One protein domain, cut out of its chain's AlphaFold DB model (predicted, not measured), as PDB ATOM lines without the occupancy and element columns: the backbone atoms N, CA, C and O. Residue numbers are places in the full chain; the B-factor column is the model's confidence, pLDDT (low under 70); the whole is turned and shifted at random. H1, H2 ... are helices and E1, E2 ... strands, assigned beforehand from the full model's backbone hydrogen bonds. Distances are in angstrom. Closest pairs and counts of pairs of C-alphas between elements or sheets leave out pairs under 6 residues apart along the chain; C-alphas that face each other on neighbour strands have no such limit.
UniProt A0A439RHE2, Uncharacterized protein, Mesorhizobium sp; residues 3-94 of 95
ATOM      1  N   VAL A   3     248.733 170.009 244.872       78.88
ATOM      2  CA  VAL A   3     249.407 171.239 245.311       78.88
ATOM      3  C   VAL A   3     248.735 171.737 246.585       78.88
ATOM      4  O   VAL A   3     247.539 172.041 246.585       78.88
ATOM      5  N   LYS A   4     249.486 171.836 247.687       87.06
ATOM      6  CA  LYS A   4     248.950 172.365 248.946       87.06
ATOM      7  C   LYS A   4     249.051 173.887 248.963       87.06
ATOM      8  O   LYS A   4     250.142 174.452 249.052       87.06
ATOM      9  N   HIS A   5     247.893 174.538 248.940       91.56
ATOM     10  CA  HIS A   5     247.741 175.994 248.952       91.56
ATOM     11  C   HIS A   5     248.387 176.659 250.184       91.56
ATOM     12  O   HIS A   5     248.079 176.316 251.331       91.56
ATOM     13  N   GLN A   6     249.280 177.620 249.950       94.50
ATOM     14  CA  GLN A   6     249.973 178.389 250.991       94.50
ATOM     15  C   GLN A   6     249.503 179.838 251.066       94.50
ATOM     16  O   GLN A   6     249.271 180.343 252.163       94.50
ATOM     17  N   GLY A   7     249.358 180.488 249.917       95.75
ATOM     18  CA  GLY A   7     249.088 181.916 249.844       95.75
ATOM     19  C   GLY A   7     248.624 182.344 248.468       95.75
ATOM     20  O   GLY A   7     248.458 181.526 247.562       95.75
ATOM     21  N   VAL A   8     248.440 183.644 248.302       97.88
ATOM     22  CA  VAL A   8     248.162 184.274 247.015       97.88
ATOM     23  C   VAL A   8     249.137 185.427 246.845       97.88
ATOM     24  O   VAL A   8     249.364 186.201 247.771       97.88
ATOM     25  N   CYS A   9     249.709 185.548 245.657       98.06
ATOM     26  CA  CYS A   9     250.448 186.729 245.237       98.06
ATOM     27  C   CYS A   9     249.673 187.417 244.120       98.06
ATOM     28  O   CYS A   9     248.822 186.812 243.466       98.06
ATOM     29  N   GLY A  10     249.974 188.681 243.882       98.25
ATOM     30  CA  GLY A  10     249.478 189.354 242.703       98.25
ATOM     31  C   GLY A  10     250.319 190.548 242.309       98.25
ATOM     32  O   GLY A  10     251.192 191.012 243.050       98.25
ATOM     33  N   VAL A  11     250.044 191.007 241.099       98.38
ATOM     34  CA  VAL A  11     250.764 192.075 240.419       98.38
ATOM     35  C   VAL A  11     249.770 193.002 239.734       98.38
ATOM     36  O   VAL A  11     248.697 192.571 239.307       98.38
ATOM     37  N   VAL A  12     250.139 194.275 239.633       98.38
ATOM     38  CA  VAL A  12     249.532 195.217 238.696       98.38
ATOM     39  C   VAL A  12     250.562 195.560 237.635       98.38
ATOM     40  O   VAL A  12     251.689 195.939 237.963       98.38
ATOM     41  N   THR A  13     250.145 195.460 236.382       98.38
ATOM     42  CA  THR A  13     250.962 195.708 235.198       98.38
ATOM     43  C   THR A  13     250.409 196.918 234.449       98.38
ATOM     44  O   THR A  13     249.192 197.044 234.283       98.38
ATOM     45  N   ALA A  14     251.292 197.819 234.030       97.50
ATOM     46  CA  ALA A  14     250.962 198.969 233.200       97.50
ATOM     47  C   ALA A  14     250.681 198.559 231.737       97.50
ATOM     48  O   ALA A  14     251.019 197.441 231.337       97.50
ATOM     49  N   PRO A  15     250.073 199.434 230.912       97.19
ATOM     50  CA  PRO A  15     249.738 199.110 229.519       97.19
ATOM     51  C   PRO A  15     250.935 198.712 228.639       97.19
ATOM     52  O   PRO A  15     250.771 197.996 227.656       97.19
ATOM     53  N   ASP A  16     252.136 199.162 228.994       96.50
ATOM     54  CA  ASP A  16     253.409 198.841 228.338       96.50
ATOM     55  C   ASP A  16     254.067 197.546 228.868       96.50
ATOM     56  O   ASP A  16     255.130 197.150 228.392       96.50
ATOM     57  N   GLY A  17     253.442 196.872 229.835       94.56
ATOM     58  CA  GLY A  17     253.867 195.570 230.341       94.56
ATOM     59  C   GLY A  17     254.779 195.595 231.570       94.56
ATOM     60  O   GLY A  17     255.121 194.518 232.059       94.56
ATOM     61  N   HIS A  18     255.165 196.757 232.112       96.06
ATOM     62  CA  HIS A  18     255.967 196.782 233.341       96.06
ATOM     63  C   HIS A  18     255.106 196.624 234.602       96.06
ATOM     64  O   HIS A  18     253.962 197.073 234.671       96.06
ATOM     65  N   VAL A  19     255.671 195.996 235.634       97.50
ATOM     66  CA  VAL A  19     254.999 195.824 236.929       97.50
ATOM     67  C   VAL A  19     255.103 197.117 237.738       97.50
ATOM     68  O   VAL A  19     256.203 197.587 238.015       97.50
ATOM     69  N   VAL A  20     253.958 197.662 238.156       97.06
ATOM     70  CA  VAL A  20     253.857 198.915 238.932       97.06
ATOM     71  C   VAL A  20     253.491 198.700 240.394       97.06
ATOM     72  O   VAL A  20     253.745 199.559 241.234       97.06
ATOM     73  N   ALA A  21     252.887 197.559 240.724       97.38
ATOM     74  CA  ALA A  21     252.559 197.218 242.099       97.38
ATOM     75  C   ALA A  21     252.572 195.710 242.306       97.38
ATOM     76  O   ALA A  21     252.226 194.939 241.413       97.38
ATOM     77  N   THR A  22     252.937 195.293 243.512       98.00
ATOM     78  CA  THR A  22     252.902 193.894 243.935       98.00
ATOM     79  C   THR A  22     252.311 193.797 245.333       98.00
ATOM     80  O   THR A  22     252.396 194.734 246.134       98.00
ATOM     81  N   HIS A  23     251.669 192.671 245.624       98.06
ATOM     82  CA  HIS A  23     251.204 192.350 246.965       98.06
ATOM     83  C   HIS A  23     251.070 190.838 247.130       98.06
ATOM     84  O   HIS A  23     250.916 190.101 246.156       98.06
ATOM     85  N   SER A  24     251.119 190.374 248.371       97.81
ATOM     86  CA  SER A  24     251.027 188.957 248.698       97.81
ATOM     87  C   SER A  24     250.359 188.762 250.043       97.81
ATOM     88  O   SER A  24     250.581 189.558 250.953       97.81
ATOM     89  N   ASP A  25     249.618 187.671 250.177       97.88
ATOM     90  CA  ASP A  25     248.981 187.278 251.421       97.88
ATOM     91  C   ASP A  25     249.150 185.780 251.691       97.88
ATOM     92  O   ASP A  25     248.816 184.926 250.864       97.88
ATOM     93  N   PHE A  26     249.654 185.475 252.885       96.31
ATOM     94  CA  PHE A  26     249.891 184.117 253.386       96.31
ATOM     95  C   PHE A  26     249.165 183.862 254.712       96.31
ATOM     96  O   PHE A  26     249.319 182.800 255.320       96.31
ATOM     97  N   GLU A  27     248.355 184.825 255.156       94.81
ATOM     98  CA  GLU A  27     247.583 184.738 256.386       94.81
ATOM     99  C   GLU A  27     246.653 183.524 256.367       94.81
ATOM    100  O   GLU A  27     245.964 183.261 255.378       94.81
ATOM    101  N   ARG A  28     246.622 182.772 257.474       92.50
ATOM    102  CA  ARG A  28     245.833 181.528 257.608       92.50
ATOM    103  C   ARG A  28     244.412 181.745 258.105       92.50
ATOM    104  O   ARG A  28     243.672 180.787 258.311       92.50
ATOM    105  N   GLN A  29     244.037 183.002 258.272       89.94
ATOM    106  CA  GLN A  29     242.713 183.433 258.683       89.94
ATOM    107  C   GLN A  29     241.878 183.863 257.477       89.94
ATOM    108  O   GLN A  29     242.385 184.425 256.501       89.94
ATOM    109  N   GLY A  30     240.580 183.590 257.547       83.50
ATOM    110  CA  GLY A  30     239.618 183.911 256.503       83.50
ATOM    111  C   GLY A  30     238.477 184.774 257.018       83.50
ATOM    112  O   GLY A  30     238.297 184.946 258.222       83.50
ATOM    113  N   TYR A  31     237.693 185.294 256.084       83.62
ATOM    114  CA  TYR A  31     236.378 185.841 256.387       83.62
ATOM    115  C   TYR A  31     235.388 184.677 256.509       83.62
ATOM    116  O   TYR A  31     235.476 183.711 255.749       83.62
ATOM    117  N   GLY A  32     234.451 184.748 257.458       87.38
ATOM    118  CA  GLY A  32     233.401 183.734 257.578       87.38
ATOM    119  C   GLY A  32     232.651 183.566 256.251       87.38
ATOM    120  O   GLY A  32     232.289 184.556 255.623       87.38
ATOM    121  N   GLY A  33     232.455 182.320 255.810       90.31
ATOM    122  CA  GLY A  33     231.779 182.003 254.544       90.31
ATOM    123  C   GLY A  33     232.670 181.981 253.294       90.31
ATOM    124  O   GLY A  33     232.180 181.608 252.235       90.31
ATOM    125  N   PHE A  34     233.961 182.309 253.404       92.38
ATOM    126  CA  PHE A  34     234.925 182.208 252.304       92.38
ATOM    127  C   PHE A  34     235.935 181.089 252.560       92.38
ATOM    128  O   PHE A  34     236.370 180.867 253.693       92.38
ATOM    129  N   SER A  35     236.375 180.408 251.501       93.50
ATOM    130  CA  SER A  35     237.553 179.547 251.582       93.50
ATOM    131  C   SER A  35     238.804 180.375 251.891       93.50
ATOM    132  O   SER A  35     238.877 181.576 251.616       93.50
ATOM    133  N   LEU A  36     239.843 179.721 252.420       93.69
ATOM    134  CA  LEU A  36     241.115 180.386 252.706       93.69
ATOM    135  C   LEU A  36     241.685 181.085 251.460       93.69
ATOM    136  O   LEU A  36     242.127 182.228 251.541       93.69
ATOM    137  N   LYS A  37     241.639 180.418 250.302       94.44
ATOM    138  CA  LYS A  37     242.137 180.973 249.038       94.44
ATOM    139  C   LYS A  37     241.346 182.211 248.615       94.44
ATOM    140  O   LYS A  37     241.951 183.181 248.164       94.44
ATOM    141  N   GLU A  38     240.024 182.205 248.765       95.12
ATOM    142  CA  GLU A  38     239.188 183.366 248.439       95.12
ATOM    143  C   GLU A  38     239.484 184.543 249.366       95.12
ATOM    144  O   GLU A  38     239.711 185.650 248.886       95.12
ATOM    145  N   ALA A  39     239.576 184.297 250.676       95.94
ATOM    146  CA  ALA A  39     239.896 185.340 251.643       95.94
ATOM    147  C   ALA A  39     241.267 185.983 251.370       95.94
ATOM    148  O   ALA A  39     241.386 187.208 251.375       95.94
ATOM    149  N   GLN A  40     242.280 185.169 251.063       96.88
ATOM    150  CA  GLN A  40     243.602 185.668 250.680       96.88
ATOM    151  C   GLN A  40     243.561 186.430 249.349       96.88
ATOM    152  O   GLN A  40     244.154 187.496 249.232       96.88
ATOM    153  N   THR A  41     242.808 185.944 248.357       97.00
ATOM    154  CA  THR A  41     242.650 186.635 247.063       97.00
ATOM    155  C   THR A  41     242.014 188.014 247.235       97.00
ATOM    156  O   THR A  41     242.472 188.978 246.623       97.00
ATOM    157  N   ILE A  42     240.991 188.133 248.088       95.81
ATOM    158  CA  ILE A  42     240.354 189.416 248.416       95.81
ATOM    159  C   ILE A  42     241.384 190.372 249.021       95.81
ATOM    160  O   ILE A  42     241.558 191.481 248.518       95.81
ATOM    161  N   ARG A  43     242.127 189.934 250.046       96.31
ATOM    162  CA  ARG A  43     243.160 190.765 250.684       96.31
ATOM    163  C   ARG A  43     244.271 191.169 249.718       96.31
ATOM    164  O   ARG A  43     244.687 192.325 249.735       96.31
ATOM    165  N   VAL A  44     244.699 190.261 248.836       97.88
ATOM    166  CA  VAL A  44     245.686 190.565 247.791       97.88
ATOM    167  C   VAL A  44     245.184 191.668 246.872       97.88
ATOM    168  O   VAL A  44     245.901 192.642 246.659       97.88
ATOM    169  N   ARG A  45     243.951 191.561 246.369       97.75
ATOM    170  CA  ARG A  45     243.354 192.584 245.498       97.75
ATOM    171  C   ARG A  45     243.275 193.944 246.183       97.75
ATOM    172  O   ARG A  45     243.692 194.940 245.599       97.75
ATOM    173  N   GLU A  46     242.816 193.985 247.428       96.00
ATOM    174  CA  GLU A  46     242.736 195.229 248.200       96.00
ATOM    175  C   GLU A  46     244.113 195.858 248.440       96.00
ATOM    176  O   GLU A  46     244.311 197.062 248.243       96.00
ATOM    177  N   GLY A  47     245.102 195.048 248.816       95.94
ATOM    178  CA  GLY A  47     246.462 195.534 249.001       95.94
ATOM    179  C   GLY A  47     247.124 195.973 247.693       95.94
ATOM    180  O   GLY A  47     247.859 196.960 247.708       95.94
ATOM    181  N   LEU A  48     246.808 195.334 246.558       97.62
ATOM    182  CA  LEU A  48     247.262 195.763 245.232       97.62
ATOM    183  C   LEU A  48     246.707 197.129 244.853       97.62
ATOM    184  O   LEU A  48     247.489 197.978 244.443       97.62
ATOM    185  N   LYS A  49     245.408 197.390 245.042       96.31
ATOM    186  CA  LYS A  49     244.826 198.718 244.764       96.31
ATOM    187  C   LYS A  49     245.518 199.809 245.584       96.31
ATOM    188  O   LYS A  49     245.858 200.868 245.063       96.31
ATOM    189  N   ARG A  50     245.812 199.531 246.859       94.12
ATOM    190  CA  ARG A  50     246.550 200.456 247.740       94.12
ATOM    191  C   ARG A  50     248.020 200.609 247.359       94.12
ATOM    192  O   ARG A  50     248.587 201.685 247.530       94.12
ATOM    193  N   ALA A  51     248.679 199.537 246.927       94.50
ATOM    194  CA  ALA A  51     250.060 199.583 246.453       94.50
ATOM    195  C   ALA A  51     250.158 200.364 245.135       94.50
ATOM    196  O   ALA A  51     251.003 201.243 245.016       94.50
ATOM    197  N   PHE A  52     249.229 200.119 244.213       95.38
ATOM    198  CA  PHE A  52     249.078 200.852 242.966       95.38
ATOM    199  C   PHE A  52     248.847 202.339 243.222       95.38
ATOM    200  O   PHE A  52     249.600 203.164 242.724       95.38
ATOM    201  N   LEU A  53     247.901 202.699 244.094       93.56
ATOM    202  CA  LEU A  53     247.666 204.097 244.452       93.56
ATOM    203  C   LEU A  53     248.936 204.798 244.971       93.56
ATOM    204  O   LEU A  53     249.217 205.936 244.599       93.56
ATOM    205  N   ARG A  54     249.721 204.108 245.808       90.06
ATOM    206  CA  ARG A  54     250.992 204.613 246.354       90.06
ATOM    207  C   ARG A  54     252.095 204.780 245.308       90.06
ATOM    208  O   ARG A  54     253.021 205.540 245.561       90.06
ATOM    209  N   ALA A  55     252.008 204.102 244.165       90.25
ATOM    210  CA  ALA A  55     252.951 204.297 243.067       90.25
ATOM    211  C   ALA A  55     252.745 205.651 242.358       90.25
ATOM    212  O   ALA A  55     253.695 206.192 241.803       90.25
ATOM    213  N   PHE A  56     251.531 206.217 242.410       88.56
ATOM    214  CA  PHE A  56     251.176 207.458 241.704       88.56
ATOM    215  C   PHE A  56     250.949 208.659 242.623       88.56
ATOM    216  O   PHE A  56     251.118 209.799 242.195       88.56
ATOM    217  N   LEU A  57     250.560 208.434 243.881       85.56
ATOM    218  CA  LEU A  57     250.301 209.497 244.847       85.56
ATOM    219  C   LEU A  57     251.327 209.496 245.977       85.56
ATOM    220  O   LEU A  57     251.756 208.453 246.466       85.56
ATOM    221  N   PHE A  58     251.655 210.694 246.463       80.44
ATOM    222  CA  PHE A  58     252.518 210.864 247.628       80.44
ATOM    223  C   PHE A  58     251.955 210.131 248.855       80.44
ATOM    224  O   PHE A  58     250.772 210.253 249.187       80.44
ATOM    225  N   GLN A  59     252.823 209.425 249.583       75.06
ATOM    226  CA  GLN A  59     252.445 208.559 250.702       75.06
ATOM    227  C   GLN A  59     251.563 209.262 251.750       75.06
ATOM    228  O   GLN A  59     250.599 208.664 252.235       75.06
ATOM    229  N   GLY A  60     251.830 210.538 252.054       73.88
ATOM    230  CA  GLY A  60     251.025 211.321 252.999       73.88
ATOM    231  C   GLY A  60     249.549 211.431 252.602       73.88
ATOM    232  O   GLY A  60     248.681 211.321 253.466       73.88
ATOM    233  N   LEU A  61     249.260 211.542 251.300       74.31
ATOM    234  CA  LEU A  61     247.897 211.603 250.760       74.31
ATOM    235  C   LEU A  61     247.195 210.239 250.793       74.31
ATOM    236  O   LEU A  61     245.980 210.183 250.942       74.31
ATOM    237  N   THR A  62     247.957 209.144 250.707       80.12
ATOM    238  CA  THR A  62     247.405 207.775 250.666       80.12
ATOM    239  C   THR A  62     247.075 207.180 252.039       80.12
ATOM    240  O   THR A  62     246.330 206.205 252.142       80.12
ATOM    241  N   SER A  63     247.616 207.758 253.118       77.31
ATOM    242  CA  SER A  63     247.537 207.199 254.480       77.31
ATOM    243  C   SER A  63     246.122 207.150 255.070       77.31
ATOM    244  O   SER A  63     245.837 206.314 255.925       77.31
ATOM    245  N   LYS A  64     245.231 208.029 254.602       81.25
ATOM    246  CA  LYS A  64     243.834 208.138 255.055       81.25
ATOM    247  C   LYS A  64     242.829 207.798 253.955       81.25
ATOM    248  O   LYS A  64     241.649 208.116 254.071       81.25
ATOM    249  N   THR A  65     243.288 207.170 252.877       84.38
ATOM    250  CA  THR A  65     242.434 206.864 251.734       84.38
ATOM    251  C   THR A  65     241.514 205.682 252.028       84.38
ATOM    252  O   THR A  65     241.946 204.613 252.482       84.38
ATOM    253  N   SER A  66     240.226 205.878 251.746       89.62
ATOM    254  CA  SER A  66     239.197 204.851 251.890       89.62
ATOM    255  C   SER A  66     239.374 203.726 250.865       89.62
ATOM    256  O   SER A  66     239.992 203.912 249.816       89.62
ATOM    257  N   GLY A  67     238.812 202.550 251.165       89.12
ATOM    258  CA  GLY A  67     238.743 201.448 250.193       89.12
ATOM    259  C   GLY A  67     238.006 201.868 248.921       89.12
ATOM    260  O   GLY A  67     238.555 201.744 247.837       89.12
ATOM    261  N   TYR A  68     236.854 202.528 249.076       92.25
ATOM    262  CA  TYR A  68     236.055 203.043 247.960       92.25
ATOM    263  C   TYR A  68     236.850 203.916 246.978       92.25
ATOM    264  O   TYR A  68     236.726 203.769 245.768       92.25
ATOM    265  N   PHE A  69     237.704 204.817 247.475       92.25
ATOM    266  CA  PHE A  69     238.536 205.623 246.581       92.25
ATOM    267  C   PHE A  69     239.585 204.773 245.852       92.25
ATOM    268  O   PHE A  69     239.861 205.016 244.682       92.25
ATOM    269  N   CYS A  70     240.159 203.770 246.523       93.75
ATOM    270  CA  CYS A  70     241.074 202.830 245.877       93.75
ATOM    271  C   CYS A  70     240.367 202.036 244.768       93.75
ATOM    272  O   CYS A  70     240.982 201.776 243.738       93.75
ATOM    273  N   ASP A  71     239.090 201.692 244.961       95.69
ATOM    274  CA  ASP A  71     238.263 201.015 243.959       95.69
ATOM    275  C   ASP A  71     238.016 201.904 242.742       95.69
ATOM    276  O   ASP A  71     238.348 201.509 241.632       95.69
ATOM    277  N   GLN A  72     237.541 203.133 242.950       95.50
ATOM    278  CA  GLN A  72     237.309 204.097 241.868       95.50
ATOM    279  C   GLN A  72     238.596 204.428 241.098       95.50
ATOM    280  O   GLN A  72     238.602 204.506 239.870       95.50
ATOM    281  N   PHE A  73     239.718 204.584 241.809       94.62
ATOM    282  CA  PHE A  73     241.015 204.810 241.174       94.62
ATOM    283  C   PHE A  73     241.457 203.603 240.337       94.62
ATOM    284  O   PHE A  73     242.004 203.768 239.246       94.62
ATOM    285  N   TRP A  74     241.205 202.389 240.835       96.56
ATOM    286  CA  TRP A  74     241.485 201.159 240.109       96.56
ATOM    287  C   TRP A  74     240.586 200.977 238.881       96.56
ATOM    288  O   TRP A  74     241.097 200.606 237.830       96.56
ATOM    289  N   GLU A  75     239.285 201.256 238.981       97.12
ATOM    290  CA  GLU A  75     238.346 201.196 237.850       97.12
ATOM    291  C   GLU A  75     238.824 202.088 236.703       97.12
ATOM    292  O   GLU A  75     239.001 201.612 235.582       97.12
ATOM    293  N   ASN A  76     239.182 203.336 237.014       96.38
ATOM    294  CA  ASN A  76     239.765 204.247 236.035       96.38
ATOM    295  C   ASN A  76     241.079 203.700 235.443       96.38
ATOM    296  O   ASN A  76     241.294 203.769 234.236       96.38
ATOM    297  N   ALA A  77     241.971 203.125 236.254       96.12
ATOM    298  CA  ALA A  77     243.207 202.533 235.738       96.12
ATOM    299  C   ALA A  77     242.945 201.339 234.803       96.12
ATOM    300  O   ALA A  77     243.591 201.220 233.760       96.12
ATOM    301  N   ALA A  78     241.987 200.476 235.140       96.81
ATOM    302  CA  ALA A  78     241.603 199.341 234.311       96.81
ATOM    303  C   ALA A  78     241.070 199.792 232.939       96.81
ATOM    304  O   ALA A  78     241.445 199.213 231.918       96.81
ATOM    305  N   GLU A  79     240.282 200.872 232.891       97.75
ATOM    306  CA  GLU A  79     239.823 201.495 231.638       97.75
ATOM    307  C   GLU A  79     240.981 202.023 230.774       97.75
ATOM    308  O   GLU A  79     240.895 202.023 229.547       97.75
ATOM    309  N   HIS A  80     242.097 202.402 231.400       96.88
ATOM    310  CA  HIS A  80     243.306 202.887 230.727       96.88
ATOM    311  C   HIS A  80     244.341 201.781 230.455       96.88
ATOM    312  O   HIS A  80     245.490 202.074 230.127       96.88
ATOM    313  N   GLY A  81     243.950 200.508 230.562       97.31
ATOM    314  CA  GLY A  81     244.758 199.365 230.134       97.31
ATOM    315  C   GLY A  81     245.663 198.757 231.206       97.31
ATOM    316  O   GLY A  81     246.425 197.839 230.892       97.31
ATOM    317  N   TYR A  82     245.580 199.214 232.457       98.12
ATOM    318  CA  TYR A  82     246.254 198.537 233.566       98.12
ATOM    319  C   TYR A  82     245.592 197.186 233.848       98.12
ATOM    320  O   TYR A  82     244.376 197.025 233.732       98.12
ATOM    321  N   ARG A  83     246.391 196.194 234.245       98.12
ATOM    322  CA  ARG A  83     245.915 194.827 234.508       98.12
ATOM    323  C   ARG A  83     246.305 194.370 235.898       98.12
ATOM    324  O   ARG A  83     247.426 194.612 236.322       98.12
ATOM    325  N   MET A  84     245.385 193.701 236.589       98.38
ATOM    326  CA  MET A  84     245.630 193.084 237.891       98.38
ATOM    327  C   MET A  84     245.491 191.577 237.773       98.38
ATOM    328  O   MET A  84     244.436 191.072 237.389       98.38
ATOM    329  N   GLU A  85     246.534 190.867 238.173       98.00
ATOM    330  CA  GLU A  85     246.575 189.413 238.144       98.00
ATOM    331  C   GLU A  85     246.907 188.881 239.531       98.00
ATOM    332  O   GLU A  85     247.757 189.418 240.242       98.00
ATOM    333  N   THR A  86     246.219 187.813 239.926       97.75
ATOM    334  CA  THR A  86     246.464 187.113 241.189       97.75
ATOM    335  C   THR A  86     246.711 185.646 240.903       97.75
ATOM    336  O   THR A  86     245.946 185.032 240.159       97.75
ATOM    337  N   PHE A  87     247.723 185.067 241.533       95.62
ATOM    338  CA  PHE A  87     248.101 183.675 241.348       95.62
ATOM    339  C   PHE A  87     248.328 182.993 242.704       95.62
ATOM    340  O   PHE A  87     248.950 183.570 243.602       95.62
ATOM    341  N   PRO A  88     247.790 181.775 242.895       94.56
ATOM    342  CA  PRO A  88     247.991 181.025 244.125       94.56
ATOM    343  C   PRO A  88     249.434 180.526 244.223       94.56
ATOM    344  O   PRO A  88     250.027 180.099 243.235       94.56
ATOM    345  N   ILE A  89     249.962 180.521 245.441       94.12
ATOM    346  CA  ILE A  89     251.263 179.962 245.793       94.12
ATOM    347  C   ILE A  89     251.038 178.687 246.594       94.12
ATOM    348  O   ILE A  89     250.249 178.656 247.542       94.12
ATOM    349  N   GLY A  90     251.749 177.628 246.227       90.44
ATOM    350  CA  GLY A  90     251.666 176.323 246.864       90.44
ATOM    351  C   GLY A  90     252.953 175.531 246.688       90.44
ATOM    352  O   GLY A  90     253.835 175.940 245.938       90.44
ATOM    353  N   TYR A  91     253.045 174.393 247.368       84.44
ATOM    354  CA  TYR A  91     254.081 173.395 247.111       84.44
ATOM    355  C   TYR A  91     253.456 172.088 246.641       84.44
ATOM    356  O   TYR A  91     252.327 171.745 247.018       84.44
ATOM    357  N   GLU A  92     254.210 171.361 245.827       84.31
ATOM    358  CA  GLU A  92     253.913 169.976 245.503       84.31
ATOM    359  C   GLU A  92     254.060 169.132 246.768       84.31
ATOM    360  O   GLU A  92     255.053 169.228 247.490       84.31
ATOM    361  N   VAL A  93     253.045 168.329 247.072       71.81
ATOM    362  CA  VAL A  93     253.147 167.335 248.137       71.81
ATOM    363  C   VAL A  93     253.669 166.052 247.497       71.81
ATOM    364  O   VAL A  93     252.974 165.458 246.670       71.81
ATOM    365  N   ALA A  94     254.898 165.657 247.843       64.56
ATOM    366  CA  ALA A  94     255.408 164.327 247.520       64.56
ATOM    367  C   ALA A  94     254.530 163.284 248.232       64.56
ATOM    368  O   ALA A  94     254.217 163.460 249.412       64.56
TER     369      ALA A  94
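This is residues 3 to 94 of the 95 residues of an uncharacterized protein of Mesorhizobium sp (UniProt A0A439RHE2). A twisted sheet of three strands has the long helix H1 slantwise over one face, making two layers, and its other face bare. H3 crosses the later part of H1, with short H2 near the same end. The printed part has 92 residues, ordered E1 E2 H1 H2 H3 E3, class mixed; the antiparallel sheet runs E2 E1 E3. It is only just compact, close to loose, with radius of gyration of the C-alphas 14.3 A and spans 45 by 31 by 21 A.

E1, residues 3 to 13, is antiparallel to E2, residues 19 to 25, in a hairpin with N 10 and O 23 2.8 A apart, and to E3, residues 83 to 92, with N 9 and O 87 3.0 A apart. H1, residues 36 to 56, is on the sheet at a height of 7.1 A; the closest C-alphas of H1 and E2, Phe 52 and Ala 21, are 5.1 A apart. H3, residues 67 to 79, touches H1 about perpendicular at 76 degrees, closest at C-alphas 70 and 49, 5.7 A, and only grazes the sheet. H2, residues 59 to 62, only just touches H1, with 3 pairs of C-alphas within 8 A, closest 62 and 54, 6.4 A. O i to N i+4 pairs are within hydrogen-bond range throughout H3 and 16 of 17 in H1; H2 is too short.

E1, 26.5 A, begins at C-alpha 3 (249.407, 171.239, 245.311) and bends 75 degrees at residue 6. H1 measures 30.9 A; E3, 28.3 A, ends at C-alpha 92 (253.913, 169.976, 245.503).

C-alphas 61 and 94, farthest apart, are 48.0 A apart. The printed part has no cut and no long link; residue 94 is under pLDDT 70.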